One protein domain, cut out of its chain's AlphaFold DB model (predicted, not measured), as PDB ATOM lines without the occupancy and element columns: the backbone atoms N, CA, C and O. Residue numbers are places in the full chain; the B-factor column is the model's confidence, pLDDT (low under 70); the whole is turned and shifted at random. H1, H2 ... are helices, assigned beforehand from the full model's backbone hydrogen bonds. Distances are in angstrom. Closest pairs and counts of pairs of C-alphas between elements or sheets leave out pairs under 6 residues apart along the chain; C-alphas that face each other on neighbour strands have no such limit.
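Overview. This is residues 2 to 104 of the 106 residues of an uncharacterized protein of Hordeum vulgare subsp. vulgare (UniProt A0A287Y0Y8). The long helix H3 runs through a loose body, with H1 along it on one side and H2 folding back along its first half, while H5 overlaps H2's first residues and runs on beyond them, leaving a gap to H3. Residues 71 to 77 and 80 to 85 stick out at one end. The printed part has 103 residues, 82 of them in the named helices H1 to H5, which follow in that order along the chain, with no named strand; its class is all helix, and the whole is loose, with a radius of gyration of the C-alphas of 17.8 A and spans of 58 by 29 by 17 A.

Arrangement. H1, residues 2 to 14, only just touches H3, residues 45 to 71, with 3 pairs of C-alphas within 8 A, the closest Leu 13 and His 58 at 7.6 A. H2, residues 19 to 39, forms a helical hairpin with H3 at a shallow tilt of 23 degrees; their closest C-alphas, Ala 19 and Phe 59, are 5.7 A apart. H4, residues 75 to 78, touches no helix. H5, residues 87 to 103, touches H2 with residues 95 to 102 alone, the same way at 5 degrees, a shallow tilt; the closest C-alphas are Leu 24 and Leu 102, 7.0 A. H3 and H5 are apart. Every O i to N i+4 pair is within hydrogen-bond range in H1, H2 and H5, and 22 of 23 in H3; H4 is too short for one.

Along the chain. H1 begins at C-alpha 2 (149.989, 63.629, 336.656) and spans 18.3 A, H2 30.4 A, H3 38.8 A and H4 5.1 A. H5, 24.3 A, ends at C-alpha 103 (159.798, 38.757, 327.318).

Size, cuts and confidence. The farthest C-alphas, Arg 40 and Asp 81, are 59.3 A apart. The printed part has no cut and no long link, and no printed residue is under 70 in pLDDT.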
ATOM      1  N   ILE A   2     150.230  65.033 337.057       81.06
ATOM      2  CA  ILE A   2     149.989  63.629 336.656       81.06
ATOM      3  C   ILE A   2     148.681  63.480 335.866       81.06
ATOM      4  O   ILE A   2     148.692  62.892 334.802       81.06
ATOM      5  N   GLN A   3     147.591  64.121 336.297       83.62
ATOM      6  CA  GLN A   3     146.309  64.090 335.568       83.62
ATOM      7  C   GLN A   3     146.422  64.543 334.103       83.62
ATOM      8  O   GLN A   3     145.832  63.933 333.223       83.62
ATOM      9  N   VAL A   4     147.223  65.577 333.838       87.19
ATOM     10  CA  VAL A   4     147.455  66.064 332.471       87.19
ATOM     11  C   VAL A   4     148.213  65.011 331.660       87.19
ATOM     12  O   VAL A   4     147.871  64.751 330.512       87.19
ATOM     13  N   VAL A   5     149.212  64.361 332.265       87.44
ATOM     14  CA  VAL A   5     149.951  63.259 331.632       87.44
ATOM     15  C   VAL A   5     149.014  62.093 331.312       87.44
ATOM     16  O   VAL A   5     149.093  61.573 330.204       87.44
ATOM     17  N   ASP A   6     148.095  61.732 332.214       88.19
ATOM     18  CA  ASP A   6     147.090  60.688 331.976       88.19
ATOM     19  C   ASP A   6     146.207  61.018 330.770       88.19
ATOM     20  O   ASP A   6     145.946  60.149 329.941       88.19
ATOM     21  N   GLU A   7     145.726  62.255 330.661       88.88
ATOM     22  CA  GLU A   7     144.861  62.679 329.555       88.88
ATOM     23  C   GLU A   7     145.578  62.568 328.207       88.88
ATOM     24  O   GLU A   7     145.062  61.937 327.280       88.88
ATOM     25  N   TYR A   8     146.801  63.103 328.111       91.06
ATOM     26  CA  TYR A   8     147.610  62.986 326.896       91.06
ATOM     27  C   TYR A   8     147.977  61.535 326.588       91.06
ATOM     28  O   TYR A   8     147.885  61.113 325.436       91.06
ATOM     29  N   PHE A   9     148.358  60.756 327.601       91.19
ATOM     30  CA  PHE A   9     148.693  59.345 327.440       91.19
ATOM     31  C   PHE A   9     147.515  58.560 326.870       91.19
ATOM     32  O   PHE A   9     147.686  57.842 325.890       91.19
ATOM     33  N   ASN A  10     146.313  58.736 327.421       89.88
ATOM     34  CA  ASN A  10     145.120  58.055 326.928       89.88
ATOM     35  C   ASN A  10     144.777  58.476 325.491       89.88
ATOM     36  O   ASN A  10     144.456  57.622 324.667       89.88
ATOM     37  N   ALA A  11     144.901  59.764 325.159       91.75
ATOM     38  CA  ALA A  11     144.662  60.255 323.801       91.75
ATOM     39  C   ALA A  11     145.646  59.661 322.773       91.75
ATOM     40  O   ALA A  11     145.248  59.297 321.663       91.75
ATOM     41  N   VAL A  12     146.924  59.537 323.145       91.81
ATOM     42  CA  VAL A  12     147.955  58.907 322.307       91.81
ATOM     43  C   VAL A  12     147.726  57.401 322.208       91.81
ATOM     44  O   VAL A  12     147.794  56.850 321.110       91.81
ATOM     45  N   LEU A  13     147.417  56.741 323.328       93.69
ATOM     46  CA  LEU A  13     147.209  55.298 323.381       93.69
ATOM     47  C   LEU A  13     146.073  54.882 322.448       93.69
ATOM     48  O   LEU A  13     146.280  53.997 321.630       93.69
ATOM     49  N   LEU A  14     144.934  55.580 322.469       91.69
ATOM     50  CA  LEU A  14     143.777  55.281 321.613       91.69
ATOM     51  C   LEU A  14     144.105  55.217 320.111       91.69
ATOM     52  O   LEU A  14     143.474  54.452 319.388       91.69
ATOM     53  N   ASN A  15     145.097  55.983 319.650       92.50
ATOM     54  CA  ASN A  15     145.512  56.036 318.245       92.50
ATOM     55  C   ASN A  15     146.798  55.236 317.961       92.50
ATOM     56  O   ASN A  15     147.330  55.282 316.851       92.50
ATOM     57  N   CYS A  16     147.320  54.512 318.953       94.38
ATOM     58  CA  CYS A  16     148.538  53.726 318.829       94.38
ATOM     59  C   CYS A  16     148.227  52.305 318.343       94.38
ATOM     60  O   CYS A  16     147.515  51.555 319.011       94.38
ATOM     61  N   TYR A  17     148.815  51.914 317.211       95.19
ATOM     62  CA  TYR A  17     148.720  50.562 316.643       95.19
ATOM     63  C   TYR A  17     150.067  49.820 316.659       95.19
ATOM     64  O   TYR A  17     150.246  48.832 315.952       95.19
ATOM     65  N   ASP A  18     151.029  50.297 317.453       94.94
ATOM     66  CA  ASP A  18     152.340  49.668 317.608       94.94
ATOM     67  C   ASP A  18     152.338  48.692 318.792       94.94
ATOM     68  O   ASP A  18     152.593  49.062 319.940       94.94
ATOM     69  N   ALA A  19     152.064  47.416 318.511       95.75
ATOM     70  CA  ALA A  19     152.071  46.367 319.527       95.75
ATOM     71  C   ALA A  19     153.449  46.181 320.194       95.75
ATOM     72  O   ALA A  19     153.499  45.868 321.385       95.75
ATOM     73  N   ILE A  20     154.558  46.394 319.476       95.69
ATOM     74  CA  ILE A  20     155.909  46.258 320.044       95.69
ATOM     75  C   ILE A  20     156.182  47.420 321.000       95.69
ATOM     76  O   ILE A  20     156.625  47.192 322.126       95.69
ATOM     77  N   GLY A  21     155.861  48.650 320.594       95.06
ATOM     78  CA  GLY A  21     155.973  49.838 321.440       95.06
ATOM     79  C   GLY A  21     155.135  49.729 322.716       95.06
ATOM     80  O   GLY A  21     155.626  50.018 323.807       95.06
ATOM     81  N   ILE A  22     153.898  49.232 322.612       96.00
ATOM     82  CA  ILE A  22     153.034  48.982 323.778       96.00
ATOM     83  C   ILE A  22     153.649  47.918 324.697       96.00
ATOM     84  O   ILE A  22     153.710  48.125 325.910       96.00
ATOM     85  N   MET A  23     154.152  46.810 324.144       95.50
ATOM     86  CA  MET A  23     154.833  45.785 324.942       95.50
ATOM     87  C   MET A  23     156.067  46.356 325.653       95.50
ATOM     88  O   MET A  23     156.276  46.102 326.837       95.50
ATOM     89  N   LEU A  24     156.858  47.189 324.973       95.31
ATOM     90  CA  LEU A  24     158.006  47.860 325.574       95.31
ATOM     91  C   LEU A  24     157.589  48.753 326.752       95.31
ATOM     92  O   LEU A  24     158.213  48.692 327.810       95.31
ATOM     93  N   MET A  25     156.508  49.529 326.612       95.06
ATOM     94  CA  MET A  25     155.956  50.337 327.707       95.06
ATOM     95  C   MET A  25     155.566  49.476 328.916       95.06
ATOM     96  O   MET A  25     155.934  49.811 330.043       95.06
ATOM     97  N   ILE A  26     154.896  48.340 328.691       95.31
ATOM     98  CA  ILE A  26     154.537  47.379 329.750       95.31
ATOM     99  C   ILE A  26     155.794  46.889 330.483       95.31
ATOM    100  O   ILE A  26     155.842  46.892 331.715       95.31
ATOM    101  N   ARG A  27     156.844  46.508 329.745       94.88
ATOM    102  CA  ARG A  27     158.104  46.032 330.341       94.88
ATOM    103  C   ARG A  27     158.819  47.131 331.125       94.88
ATOM    104  O   ARG A  27     159.299  46.866 332.226       94.88
ATOM    105  N   ILE A  28     158.845  48.365 330.621       94.38
ATOM    106  CA  ILE A  28     159.429  49.515 331.329       94.38
ATOM    107  C   ILE A  28     158.703  49.759 332.654       94.38
ATOM    108  O   ILE A  28     159.365  49.940 333.680       94.38
ATOM    109  N   ILE A  29     157.368  49.736 332.653       94.44
ATOM    110  CA  ILE A  29     156.558  49.909 333.867       94.44
ATOM    111  C   ILE A  29     156.871  48.810 334.875       94.44
ATOM    112  O   ILE A  29     157.169  49.115 336.029       94.44
ATOM    113  N   HIS A  30     156.893  47.554 334.431       93.50
ATOM    114  CA  HIS A  30     157.218  46.427 335.296       93.50
ATOM    115  C   HIS A  30     158.604  46.578 335.946       93.50
ATOM    116  O   HIS A  30     158.753  46.401 337.154       93.50
ATOM    117  N   GLN A  31     159.618  46.993 335.180       93.62
ATOM    118  CA  GLN A  31     160.954  47.250 335.726       93.62
ATOM    119  C   GLN A  31     160.965  48.403 336.739       93.62
ATOM    120  O   GLN A  31     161.631  48.307 337.773       93.62
ATOM    121  N   HIS A  32     160.200  49.472 336.503       93.75
ATOM    122  CA  HIS A  32     160.074  50.571 337.465       93.75
ATOM    123  C   HIS A  32     159.421  50.110 338.772       93.75
ATOM    124  O   HIS A  32     159.925  50.453 339.842       93.75
ATOM    125  N   GLN A  33     158.375  49.283 338.694       93.69
ATOM    126  CA  GLN A  33     157.740  48.678 339.869       93.69
ATOM    127  C   GLN A  33     158.737  47.816 340.660       93.69
ATOM    128  O   GLN A  33     158.862  47.973 341.874       93.69
ATOM    129  N   LEU A  34     159.533  46.976 339.986       93.38
ATOM    130  CA  LEU A  34     160.574  46.169 340.639       93.38
ATOM    131  C   LEU A  34     161.639  47.032 341.334       93.38
ATOM    132  O   LEU A  34     162.078  46.709 342.440       93.38
ATOM    133  N   ILE A  35     162.070  48.132 340.709       94.12
ATOM    134  CA  ILE A  35     163.048  49.057 341.298       94.12
ATOM    135  C   ILE A  35     162.462  49.758 342.531       94.12
ATOM    136  O   ILE A  35     163.139  49.838 343.559       94.12
ATOM    137  N   MET A  36     161.223  50.250 342.452       94.38
ATOM    138  CA  MET A  36     160.536  50.901 343.574       94.38
ATOM    139  C   MET A  36     160.331  49.939 344.741       94.38
ATOM    140  O   MET A  36     160.622  50.302 345.885       94.38
ATOM    141  N   PHE A  37     159.955  48.693 344.447       93.69
ATOM    142  CA  PHE A  37     159.844  47.626 345.434       93.69
ATOM    143  C   PHE A  37     161.185  47.358 346.132       93.69
ATOM    144  O   PHE A  37     161.264  47.400 347.360       93.69
ATOM    145  N   LYS A  38     162.275  47.185 345.366       95.00
ATOM    146  CA  LYS A  38     163.634  46.987 345.914       95.00
ATOM    147  C   LYS A  38     164.093  48.162 346.785       95.00
ATOM    148  O   LYS A  38     164.755  47.948 347.797       95.00
ATOM    149  N   ARG A  39     163.741  49.397 346.410       95.88
ATOM    150  CA  ARG A  39     164.090  50.623 347.153       95.88
ATOM    151  C   ARG A  39     163.149  50.928 348.322       95.88
ATOM    152  O   ARG A  39     163.483  51.793 349.124       95.88
ATOM    153  N   ARG A  40     162.011  50.228 348.433       94.50
ATOM    154  CA  ARG A  40     160.918  50.504 349.385       94.50
ATOM    155  C   ARG A  40     160.322  51.912 349.239       94.50
ATOM    156  O   ARG A  40     160.029  52.570 350.234       94.50
ATOM    157  N   ILE A  41     160.143  52.376 348.001       94.56
ATOM    158  CA  ILE A  41     159.561  53.694 347.690       94.56
ATOM    159  C   ILE A  41     158.367  53.511 346.730       94.56
ATOM    160  O   ILE A  41     158.512  53.762 345.536       94.56
ATOM    161  N   PRO A  42     157.187  53.078 347.222       90.12
ATOM    162  CA  PRO A  42     156.020  52.739 346.394       90.12
ATOM    163  C   PRO A  42     155.175  53.965 345.985       90.12
ATOM    164  O   PRO A  42     153.957  53.891 345.851       90.12
ATOM    165  N   CYS A  43     155.785  55.145 345.839       90.44
ATOM    166  CA  CYS A  43     155.040  56.401 345.685       90.44
ATOM    167  C   CYS A  43     154.259  56.515 344.364       90.44
ATOM    168  O   CYS A  43     153.329  57.315 344.284       90.44
ATOM    169  N   LEU A  44     154.626  55.733 343.345       91.44
ATOM    170  CA  LEU A  44     153.982  55.731 342.030       91.44
ATOM    171  C   LEU A  44     153.250  54.423 341.713       91.44
ATOM    172  O   LEU A  44     152.695  54.321 340.622       91.44
ATOM    173  N   ASP A  45     153.195  53.458 342.635       90.62
ATOM    174  CA  ASP A  45     152.633  52.124 342.369       90.62
ATOM    175  C   ASP A  45     151.196  52.211 341.842       90.62
ATOM    176  O   ASP A  45     150.901  51.700 340.767       90.62
ATOM    177  N   SER A  46     150.336  52.986 342.512       91.25
ATOM    178  CA  SER A  46     148.941  53.178 342.085       91.25
ATOM    179  C   SER A  46     148.812  53.794 340.686       91.25
ATOM    180  O   SER A  46     147.891  53.448 339.944       91.25
ATOM    181  N   TYR A  47     149.719  54.699 340.311       91.88
ATOM    182  CA  TYR A  47     149.730  55.294 338.975       91.88
ATOM    183  C   TYR A  47     150.199  54.277 337.929       91.88
ATOM    184  O   TYR A  47     149.527  54.076 336.920       91.88
ATOM    185  N   LEU A  48     151.316  53.596 338.193       93.25
ATOM    186  CA  LEU A  48     151.872  52.581 337.302       93.25
ATOM    187  C   LEU A  48     150.894  51.419 337.079       93.25
ATOM    188  O   LEU A  48     150.739  50.978 335.942       93.25
ATOM    189  N   ASP A  49     150.168  50.994 338.114       93.50
ATOM    190  CA  ASP A  49     149.116  49.978 338.009       93.50
ATOM    191  C   ASP A  49     147.969  50.435 337.104       93.50
ATOM    192  O   ASP A  49     147.526  49.685 336.232       93.50
ATOM    193  N   LYS A  50     147.517  51.687 337.245       93.56
ATOM    194  CA  LYS A  50     146.480  52.268 336.379       93.56
ATOM    195  C   LYS A  50     146.922  52.313 334.913       93.56
ATOM    196  O   LYS A  50     146.147  51.958 334.022       93.56
ATOM    197  N   VAL A  51     148.163  52.729 334.653       93.81
ATOM    198  CA  VAL A  51     148.726  52.747 333.294       93.81
ATOM    199  C   VAL A  51     148.809  51.324 332.736       93.81
ATOM    200  O   VAL A  51     148.379  51.081 331.609       93.81
ATOM    201  N   ASN A  52     149.269  50.359 333.534       94.00
ATOM    202  CA  ASN A  52     149.360  48.954 333.139       94.00
ATOM    203  C   ASN A  52     147.979  48.358 332.790       94.00
ATOM    204  O   ASN A  52     147.829  47.696 331.762       94.00
ATOM    205  N   MET A  53     146.947  48.676 333.579       94.50
ATOM    206  CA  MET A  53     145.552  48.286 333.313       94.50
ATOM    207  C   MET A  53     144.992  48.863 332.008       94.50
ATOM    208  O   MET A  53     144.041  48.311 331.464       94.50
ATOM    209  N   SER A  54     145.576  49.946 331.489       94.56
ATOM    210  CA  SER A  54     145.188  50.540 330.202       94.56
ATOM    211  C   SER A  54     145.993  49.952 329.036       94.56
ATOM    212  O   SER A  54     145.449  49.710 327.959       94.56
ATOM    213  N   LEU A  55     147.280  49.663 329.251       95.94
ATOM    214  CA  LEU A  55     148.177  49.128 328.223       95.94
ATOM    215  C   LEU A  55     147.826  47.699 327.798       95.94
ATOM    216  O   LEU A  55     147.844  47.413 326.606       95.94
ATOM    217  N   TRP A  56     147.498  46.801 328.734       95.50
ATOM    218  CA  TRP A  56     147.213  45.398 328.400       95.50
ATOM    219  C   TRP A  56     145.978  45.206 327.504       95.50
ATOM    220  O   TRP A  56     146.098  44.514 326.485       95.50
ATOM    221  N   PRO A  57     144.808  45.808 327.806       96.12
ATOM    222  CA  PRO A  57     143.657  45.754 326.906       96.12
ATOM    223  C   PRO A  57     143.973  46.338 325.530       96.12
ATOM    224  O   PRO A  57     143.556  45.783 324.514       96.12
ATOM    225  N   HIS A  58     144.753  47.421 325.489       96.62
ATOM    226  CA  HIS A  58     145.121  48.072 324.237       96.62
ATOM    227  C   HIS A  58     146.094  47.227 323.405       96.62
ATOM    228  O   HIS A  58     145.887  47.045 322.208       96.62
ATOM    229  N   PHE A  59     147.095  46.608 324.039       96.81
ATOM    230  CA  PHE A  59     147.967  45.619 323.399       96.81
ATOM    231  C   PHE A  59     147.147  44.490 322.776       96.81
ATOM    232  O   PHE A  59     147.344  44.149 321.610       96.81
ATOM    233  N   LYS A  60     146.189  43.942 323.534       96.31
ATOM    234  CA  LYS A  60     145.297  42.893 323.040       96.31
ATOM    235  C   LYS A  60     144.492  43.361 321.829       96.31
ATOM    236  O   LYS A  60     144.423  42.627 320.849       96.31
ATOM    237  N   MET A  61     143.932  44.571 321.866       97.25
ATOM    238  CA  MET A  61     143.206  45.145 320.731       97.25
ATOM    239  C   MET A  61     144.084  45.192 319.472       97.25
ATOM    240  O   MET A  61     143.672  44.713 318.417       97.25
ATOM    241  N   VAL A  62     145.303  45.729 319.573       97.06
ATOM    242  CA  VAL A  62     146.234  45.819 318.436       97.06
ATOM    243  C   VAL A  62     146.643  44.427 317.941       97.06
ATOM    244  O   VAL A  62     146.693  44.178 316.736       97.06
ATOM    245  N   PHE A  63     146.870  43.483 318.852       95.88
ATOM    246  CA  PHE A  63     147.178  42.100 318.499       95.88
ATOM    247  C   PHE A  63     146.018  41.409 317.759       95.88
ATOM    248  O   PHE A  63     146.227  40.756 316.734       95.88
ATOM    249  N   ASP A  64     144.780  41.607 318.214       97.25
ATOM    250  CA  ASP A  64     143.578  41.084 317.556       97.25
ATOM    251  C   ASP A  64     143.376  41.713 316.158       97.25
ATOM    252  O   ASP A  64     142.899  41.044 315.231       97.25
ATOM    253  N   LEU A  65     143.794  42.973 315.959       96.12
ATOM    254  CA  LEU A  65     143.828  43.621 314.642       96.12
ATOM    255  C   LEU A  65     144.866  42.984 313.712       96.12
ATOM    256  O   LEU A  65     144.547  42.733 312.548       96.12
ATOM    257  N   HIS A  66     146.066  42.653 314.201       94.56
ATOM    258  CA  HIS A  66     147.048  41.896 313.414       94.56
ATOM    259  C   HIS A  66     146.483  40.541 312.966       94.56
ATOM    260  O   HIS A  66     146.585  40.188 311.789       94.56
ATOM    261  N   LEU A  67     145.821  39.811 313.870       94.69
ATOM    262  CA  LEU A  67     145.193  38.528 313.544       94.69
ATOM    263  C   LEU A  67     144.076  38.686 312.503       94.69
ATOM    264  O   LEU A  67     144.002  37.924 311.538       94.69
ATOM    265  N   SER A  68     143.226  39.698 312.669       95.88
ATOM    266  CA  SER A  68     142.140  39.995 311.732       95.88
ATOM    267  C   SER A  68     142.672  40.394 310.354       95.88
ATOM    268  O   SER A  68     142.130  39.952 309.341       95.88
ATOM    269  N   SER A  69     143.760  41.169 310.305       92.88
ATOM    270  CA  SER A  69     144.435  41.549 309.062       92.88
ATOM    271  C   SER A  69     144.958  40.336 308.301       92.88
ATOM    272  O   SER A  69     144.887  40.338 307.077       92.88
ATOM    273  N   LEU A  70     145.470  39.317 308.996       91.88
ATOM    274  CA  LEU A  70     145.924  38.076 308.365       91.88
ATOM    275  C   LEU A  70     144.748  37.217 307.901       91.88
ATOM    276  O   LEU A  70     144.759  36.713 306.783       91.88
ATOM    277  N   ARG A  71     143.712  37.076 308.735       92.88
ATOM    278  CA  ARG A  71     142.535  36.254 308.419       92.88
ATOM    279  C   ARG A  71     141.757  36.776 307.211       92.88
ATOM    280  O   ARG A  71     141.238  35.982 306.435       92.88
ATOM    281  N   ASN A  72     141.673  38.096 307.065       93.00
ATOM    282  CA  ASN A  72     140.925  38.747 305.990       93.00
ATOM    283  C   ASN A  72     141.807  39.099 304.776       93.00
ATOM    284  O   ASN A  72     141.324  39.728 303.835       93.00
ATOM    285  N   ALA A  73     143.095  38.740 304.793       88.69
ATOM    286  CA  ALA A  73     144.019  39.034 303.705       88.69
ATOM    287  C   ALA A  73     143.631  38.268 302.431       88.69
ATOM    288  O   ALA A  73     143.465  37.049 302.443       88.69
ATOM    289  N   ASN A  74     143.538  38.972 301.302       88.06
ATOM    290  CA  ASN A  74     143.324  38.341 300.006       88.06
ATOM    291  C   ASN A  74     144.668  37.961 299.375       88.06
ATOM    292  O   ASN A  74     145.405  38.815 298.894       88.06
ATOM    293  N   ILE A  75     144.965  36.665 299.321       82.75
ATOM    294  CA  ILE A  75     146.236  36.128 298.806       82.75
ATOM    295  C   ILE A  75     146.574  36.680 297.412       82.75
ATOM    296  O   ILE A  75     147.728  36.988 297.139       82.75
ATOM    297  N   LYS A  76     145.569  36.883 296.548       82.06
ATOM    298  CA  LYS A  76     145.779  37.371 295.175       82.06
ATOM    299  C   LYS A  76     146.274  38.813 295.107       82.06
ATOM    300  O   LYS A  76     146.893  39.181 294.122       82.06
ATOM    301  N   THR A  77     145.962  39.630 296.112       81.44
ATOM    302  CA  THR A  77     146.406  41.031 296.174       81.44
ATOM    303  C   THR A  77     147.689  41.200 296.975       81.44
ATOM    304  O   THR A  77     148.302  42.253 296.899       81.44
ATOM    305  N   LEU A  78     148.055  40.205 297.791       80.75
ATOM    306  CA  LEU A  78     149.297  40.214 298.562       80.75
ATOM    307  C   LEU A  78     150.476  39.621 297.781       80.75
ATOM    308  O   LEU A  78     151.621  39.914 298.108       80.75
ATOM    309  N   TRP A  79     150.198  38.785 296.780       76.88
ATOM    310  CA  TRP A  79     151.224  38.151 295.969       76.88
ATOM    311  C   TRP A  79     151.871  39.151 295.006       76.88
ATOM    312  O   TRP A  79     151.221  39.659 294.093       76.88
ATOM    313  N   GLU A  80     153.163  39.389 295.201       74.00
ATOM    314  CA  GLU A  80     154.049  40.018 294.226       74.00
ATOM    315  C   GLU A  80     154.933  38.908 293.642       74.00
ATOM    316  O   GLU A  80     155.426  38.061 294.390       74.00
ATOM    317  N   ASP A  81     155.102  38.875 292.315       70.12
ATOM    318  CA  ASP A  81     155.988  37.915 291.643       70.12
ATOM    319  C   ASP A  81     157.454  38.276 291.930       70.12
ATOM    320  O   ASP A  81     158.143  38.900 291.124       70.12
ATOM    321  N   ASP A  82     157.916  37.901 293.119       77.25
ATOM    322  CA  ASP A  82     159.280  38.092 293.597       77.25
ATOM    323  C   ASP A  82     159.855  36.760 294.117       77.25
ATOM    324  O   ASP A  82     159.139  35.868 294.574       77.25
ATOM    325  N   VAL A  83     161.176  36.607 294.032       83.62
ATOM    326  CA  VAL A  83     161.929  35.421 294.478       83.62
ATOM    327  C   VAL A  83     162.162  35.451 296.000       83.62
ATOM    328  O   VAL A  83     162.542  34.445 296.603       83.62
ATOM    329  N   HIS A  84     161.935  36.597 296.648       83.62
ATOM    330  CA  HIS A  84     162.123  36.783 298.087       83.62
ATOM    331  C   HIS A  84     160.988  36.178 298.935       83.62
ATOM    332  O   HIS A  84     159.852  36.040 298.477       83.62
ATOM    333  N   PRO A  85     161.247  35.857 300.223       85.94
ATOM    334  CA  PRO A  85     160.189  35.484 301.151       85.94
ATOM    335  C   PRO A  85     159.126  36.577 301.252       85.94
ATOM    336  O   PRO A  85     159.437  37.749 301.462       85.94
ATOM    337  N   HIS A  86     157.863  36.166 301.176       88.38
ATOM    338  CA  HIS A  86     156.723  37.069 301.233       88.38
ATOM    339  C   HIS A  86     156.775  38.002 302.458       88.38
ATOM    340  O   HIS A  86     157.032  37.569 303.588       88.38
ATOM    341  N   TYR A  87     156.471  39.287 302.255       88.56
ATOM    342  CA  TYR A  87     156.627  40.330 303.277       88.56
ATOM    343  C   TYR A  87     155.837  40.063 304.573       88.56
ATOM    344  O   TYR A  87     156.253  40.474 305.656       88.56
ATOM    345  N   VAL A  88     154.709  39.344 304.505       91.25
ATOM    346  CA  VAL A  88     153.964  38.903 305.702       91.25
ATOM    347  C   VAL A  88     154.785  37.941 306.560       91.25
ATOM    348  O   VAL A  88     154.807  38.096 307.778       91.25
ATOM    349  N   THR A  89     155.494  36.993 305.947       90.94
ATOM    350  CA  THR A  89     156.355  36.038 306.657       90.94
ATOM    351  C   THR A  89     157.490  36.767 307.362       90.94
ATOM    352  O   THR A  89     157.763  36.506 308.532       90.94
ATOM    353  N   ARG A  90     158.107  37.737 306.677       92.44
ATOM    354  CA  ARG A  90     159.151  38.582 307.261       92.44
ATOM    355  C   ARG A  90     158.635  39.374 308.463       92.44
ATOM    356  O   ARG A  90     159.221  39.277 309.536       92.44
ATOM    357  N   ARG A  91     157.505  40.077 308.318       92.75
ATOM    358  CA  ARG A  91     156.888  40.838 309.420       92.75
ATOM    359  C   ARG A  91     156.512  39.946 310.604       92.75
ATOM    360  O   ARG A  91     156.699  40.347 311.745       92.75
ATOM    361  N   TYR A  92     156.018  38.734 310.349       93.69
ATOM    362  CA  TYR A  92     155.727  37.762 311.406       93.69
ATOM    363  C   TYR A  92     156.994  37.330 312.157       93.69
ATOM    364  O   TYR A  92     156.997  37.287 313.388       93.69
ATOM    365  N   ALA A  93     158.079  37.037 311.436       95.56
ATOM    366  CA  ALA A  93     159.353  36.673 312.048       95.56
ATOM    367  C   ALA A  93     159.912  37.831 312.892       95.56
ATOM    368  O   ALA A  93     160.203  37.648 314.069       95.56
ATOM    369  N   GLU A  94     159.963  39.042 312.334       94.62
ATOM    370  CA  GLU A  94     160.434  40.243 313.038       94.62
ATOM    371  C   GLU A  94     159.597  40.534 314.296       94.62
ATOM    372  O   GLU A  94     160.146  40.808 315.368       94.62
ATOM    373  N   PHE A  95     158.269  40.411 314.196       94.94
ATOM    374  CA  PHE A  95     157.357  40.624 315.316       94.94
ATOM    375  C   PHE A  95     157.541  39.581 316.425       94.94
ATOM    376  O   PHE A  95     157.674  39.937 317.597       94.94
ATOM    377  N   THR A  96     157.586  38.293 316.076       94.50
ATOM    378  CA  THR A  96     157.735  37.215 317.066       94.50
ATOM    379  C   THR A  96     159.106  37.237 317.731       94.50
ATOM    380  O   THR A  96     159.178  37.102 318.950       94.50
ATOM    381  N   THR A  97     160.185  37.495 316.985       95.38
ATOM    382  CA  THR A  97     161.524  37.678 317.561       95.38
ATOM    383  C   THR A  97     161.553  38.850 318.538       95.38
ATOM    384  O   THR A  97     162.075  38.698 319.641       95.38
ATOM    385  N   SER A  98     160.947  39.988 318.185       94.75
ATOM    386  CA  SER A  98     160.871  41.155 319.072       94.75
ATOM    387  C   SER A  98     160.104  40.837 320.357       94.75
ATOM    388  O   SER A  98     160.562  41.158 321.452       94.75
ATOM    389  N   LEU A  99     158.964  40.151 320.242       93.25
ATOM    390  CA  LEU A  99     158.142  39.760 321.384       93.25
ATOM    391  C   LEU A  99     158.873  38.792 322.319       93.25
ATOM    392  O   LEU A  99     158.822  38.956 323.536       93.25
ATOM    393  N   VAL A 100     159.563  37.796 321.757       93.88
ATOM    394  CA  VAL A 100     160.390  36.870 322.537       93.88
ATOM    395  C   VAL A 100     161.491  37.648 323.245       93.88
ATOM    396  O   VAL A 100     161.619  37.530 324.456       93.88
ATOM    397  N   HIS A 101     162.227  38.498 322.530       92.94
ATOM    398  CA  HIS A 101     163.340  39.250 323.103       92.94
ATOM    399  C   HIS A 101     162.913  40.169 324.259       92.94
ATOM    400  O   HIS A 101     163.603  40.239 325.269       92.94
ATOM    401  N   LEU A 102     161.749  40.820 324.155       92.12
ATOM    402  CA  LEU A 102     161.204  41.669 325.222       92.12
ATOM    403  C   LEU A 102     160.728  40.880 326.454       92.12
ATOM    404  O   LEU A 102     160.710  41.424 327.564       92.12
ATOM    405  N   ASN A 103     160.329  39.621 326.263       88.50
ATOM    406  CA  ASN A 103     159.798  38.757 327.318       88.50
ATOM    407  C   ASN A 103     160.843  37.834 327.951       88.50
ATOM    408  O   ASN A 103     160.556  37.258 328.997       88.50
ATOM    409  N   VAL A 104     162.033  37.698 327.363       85.75
ATOM    410  CA  VAL A 104     163.151  37.008 328.017       85.75
ATOM    411  C   VAL A 104     163.492  37.773 329.298       85.75
ATOM    412  O   VAL A 104     163.825  38.958 329.272       85.75
TER     413      VAL A 104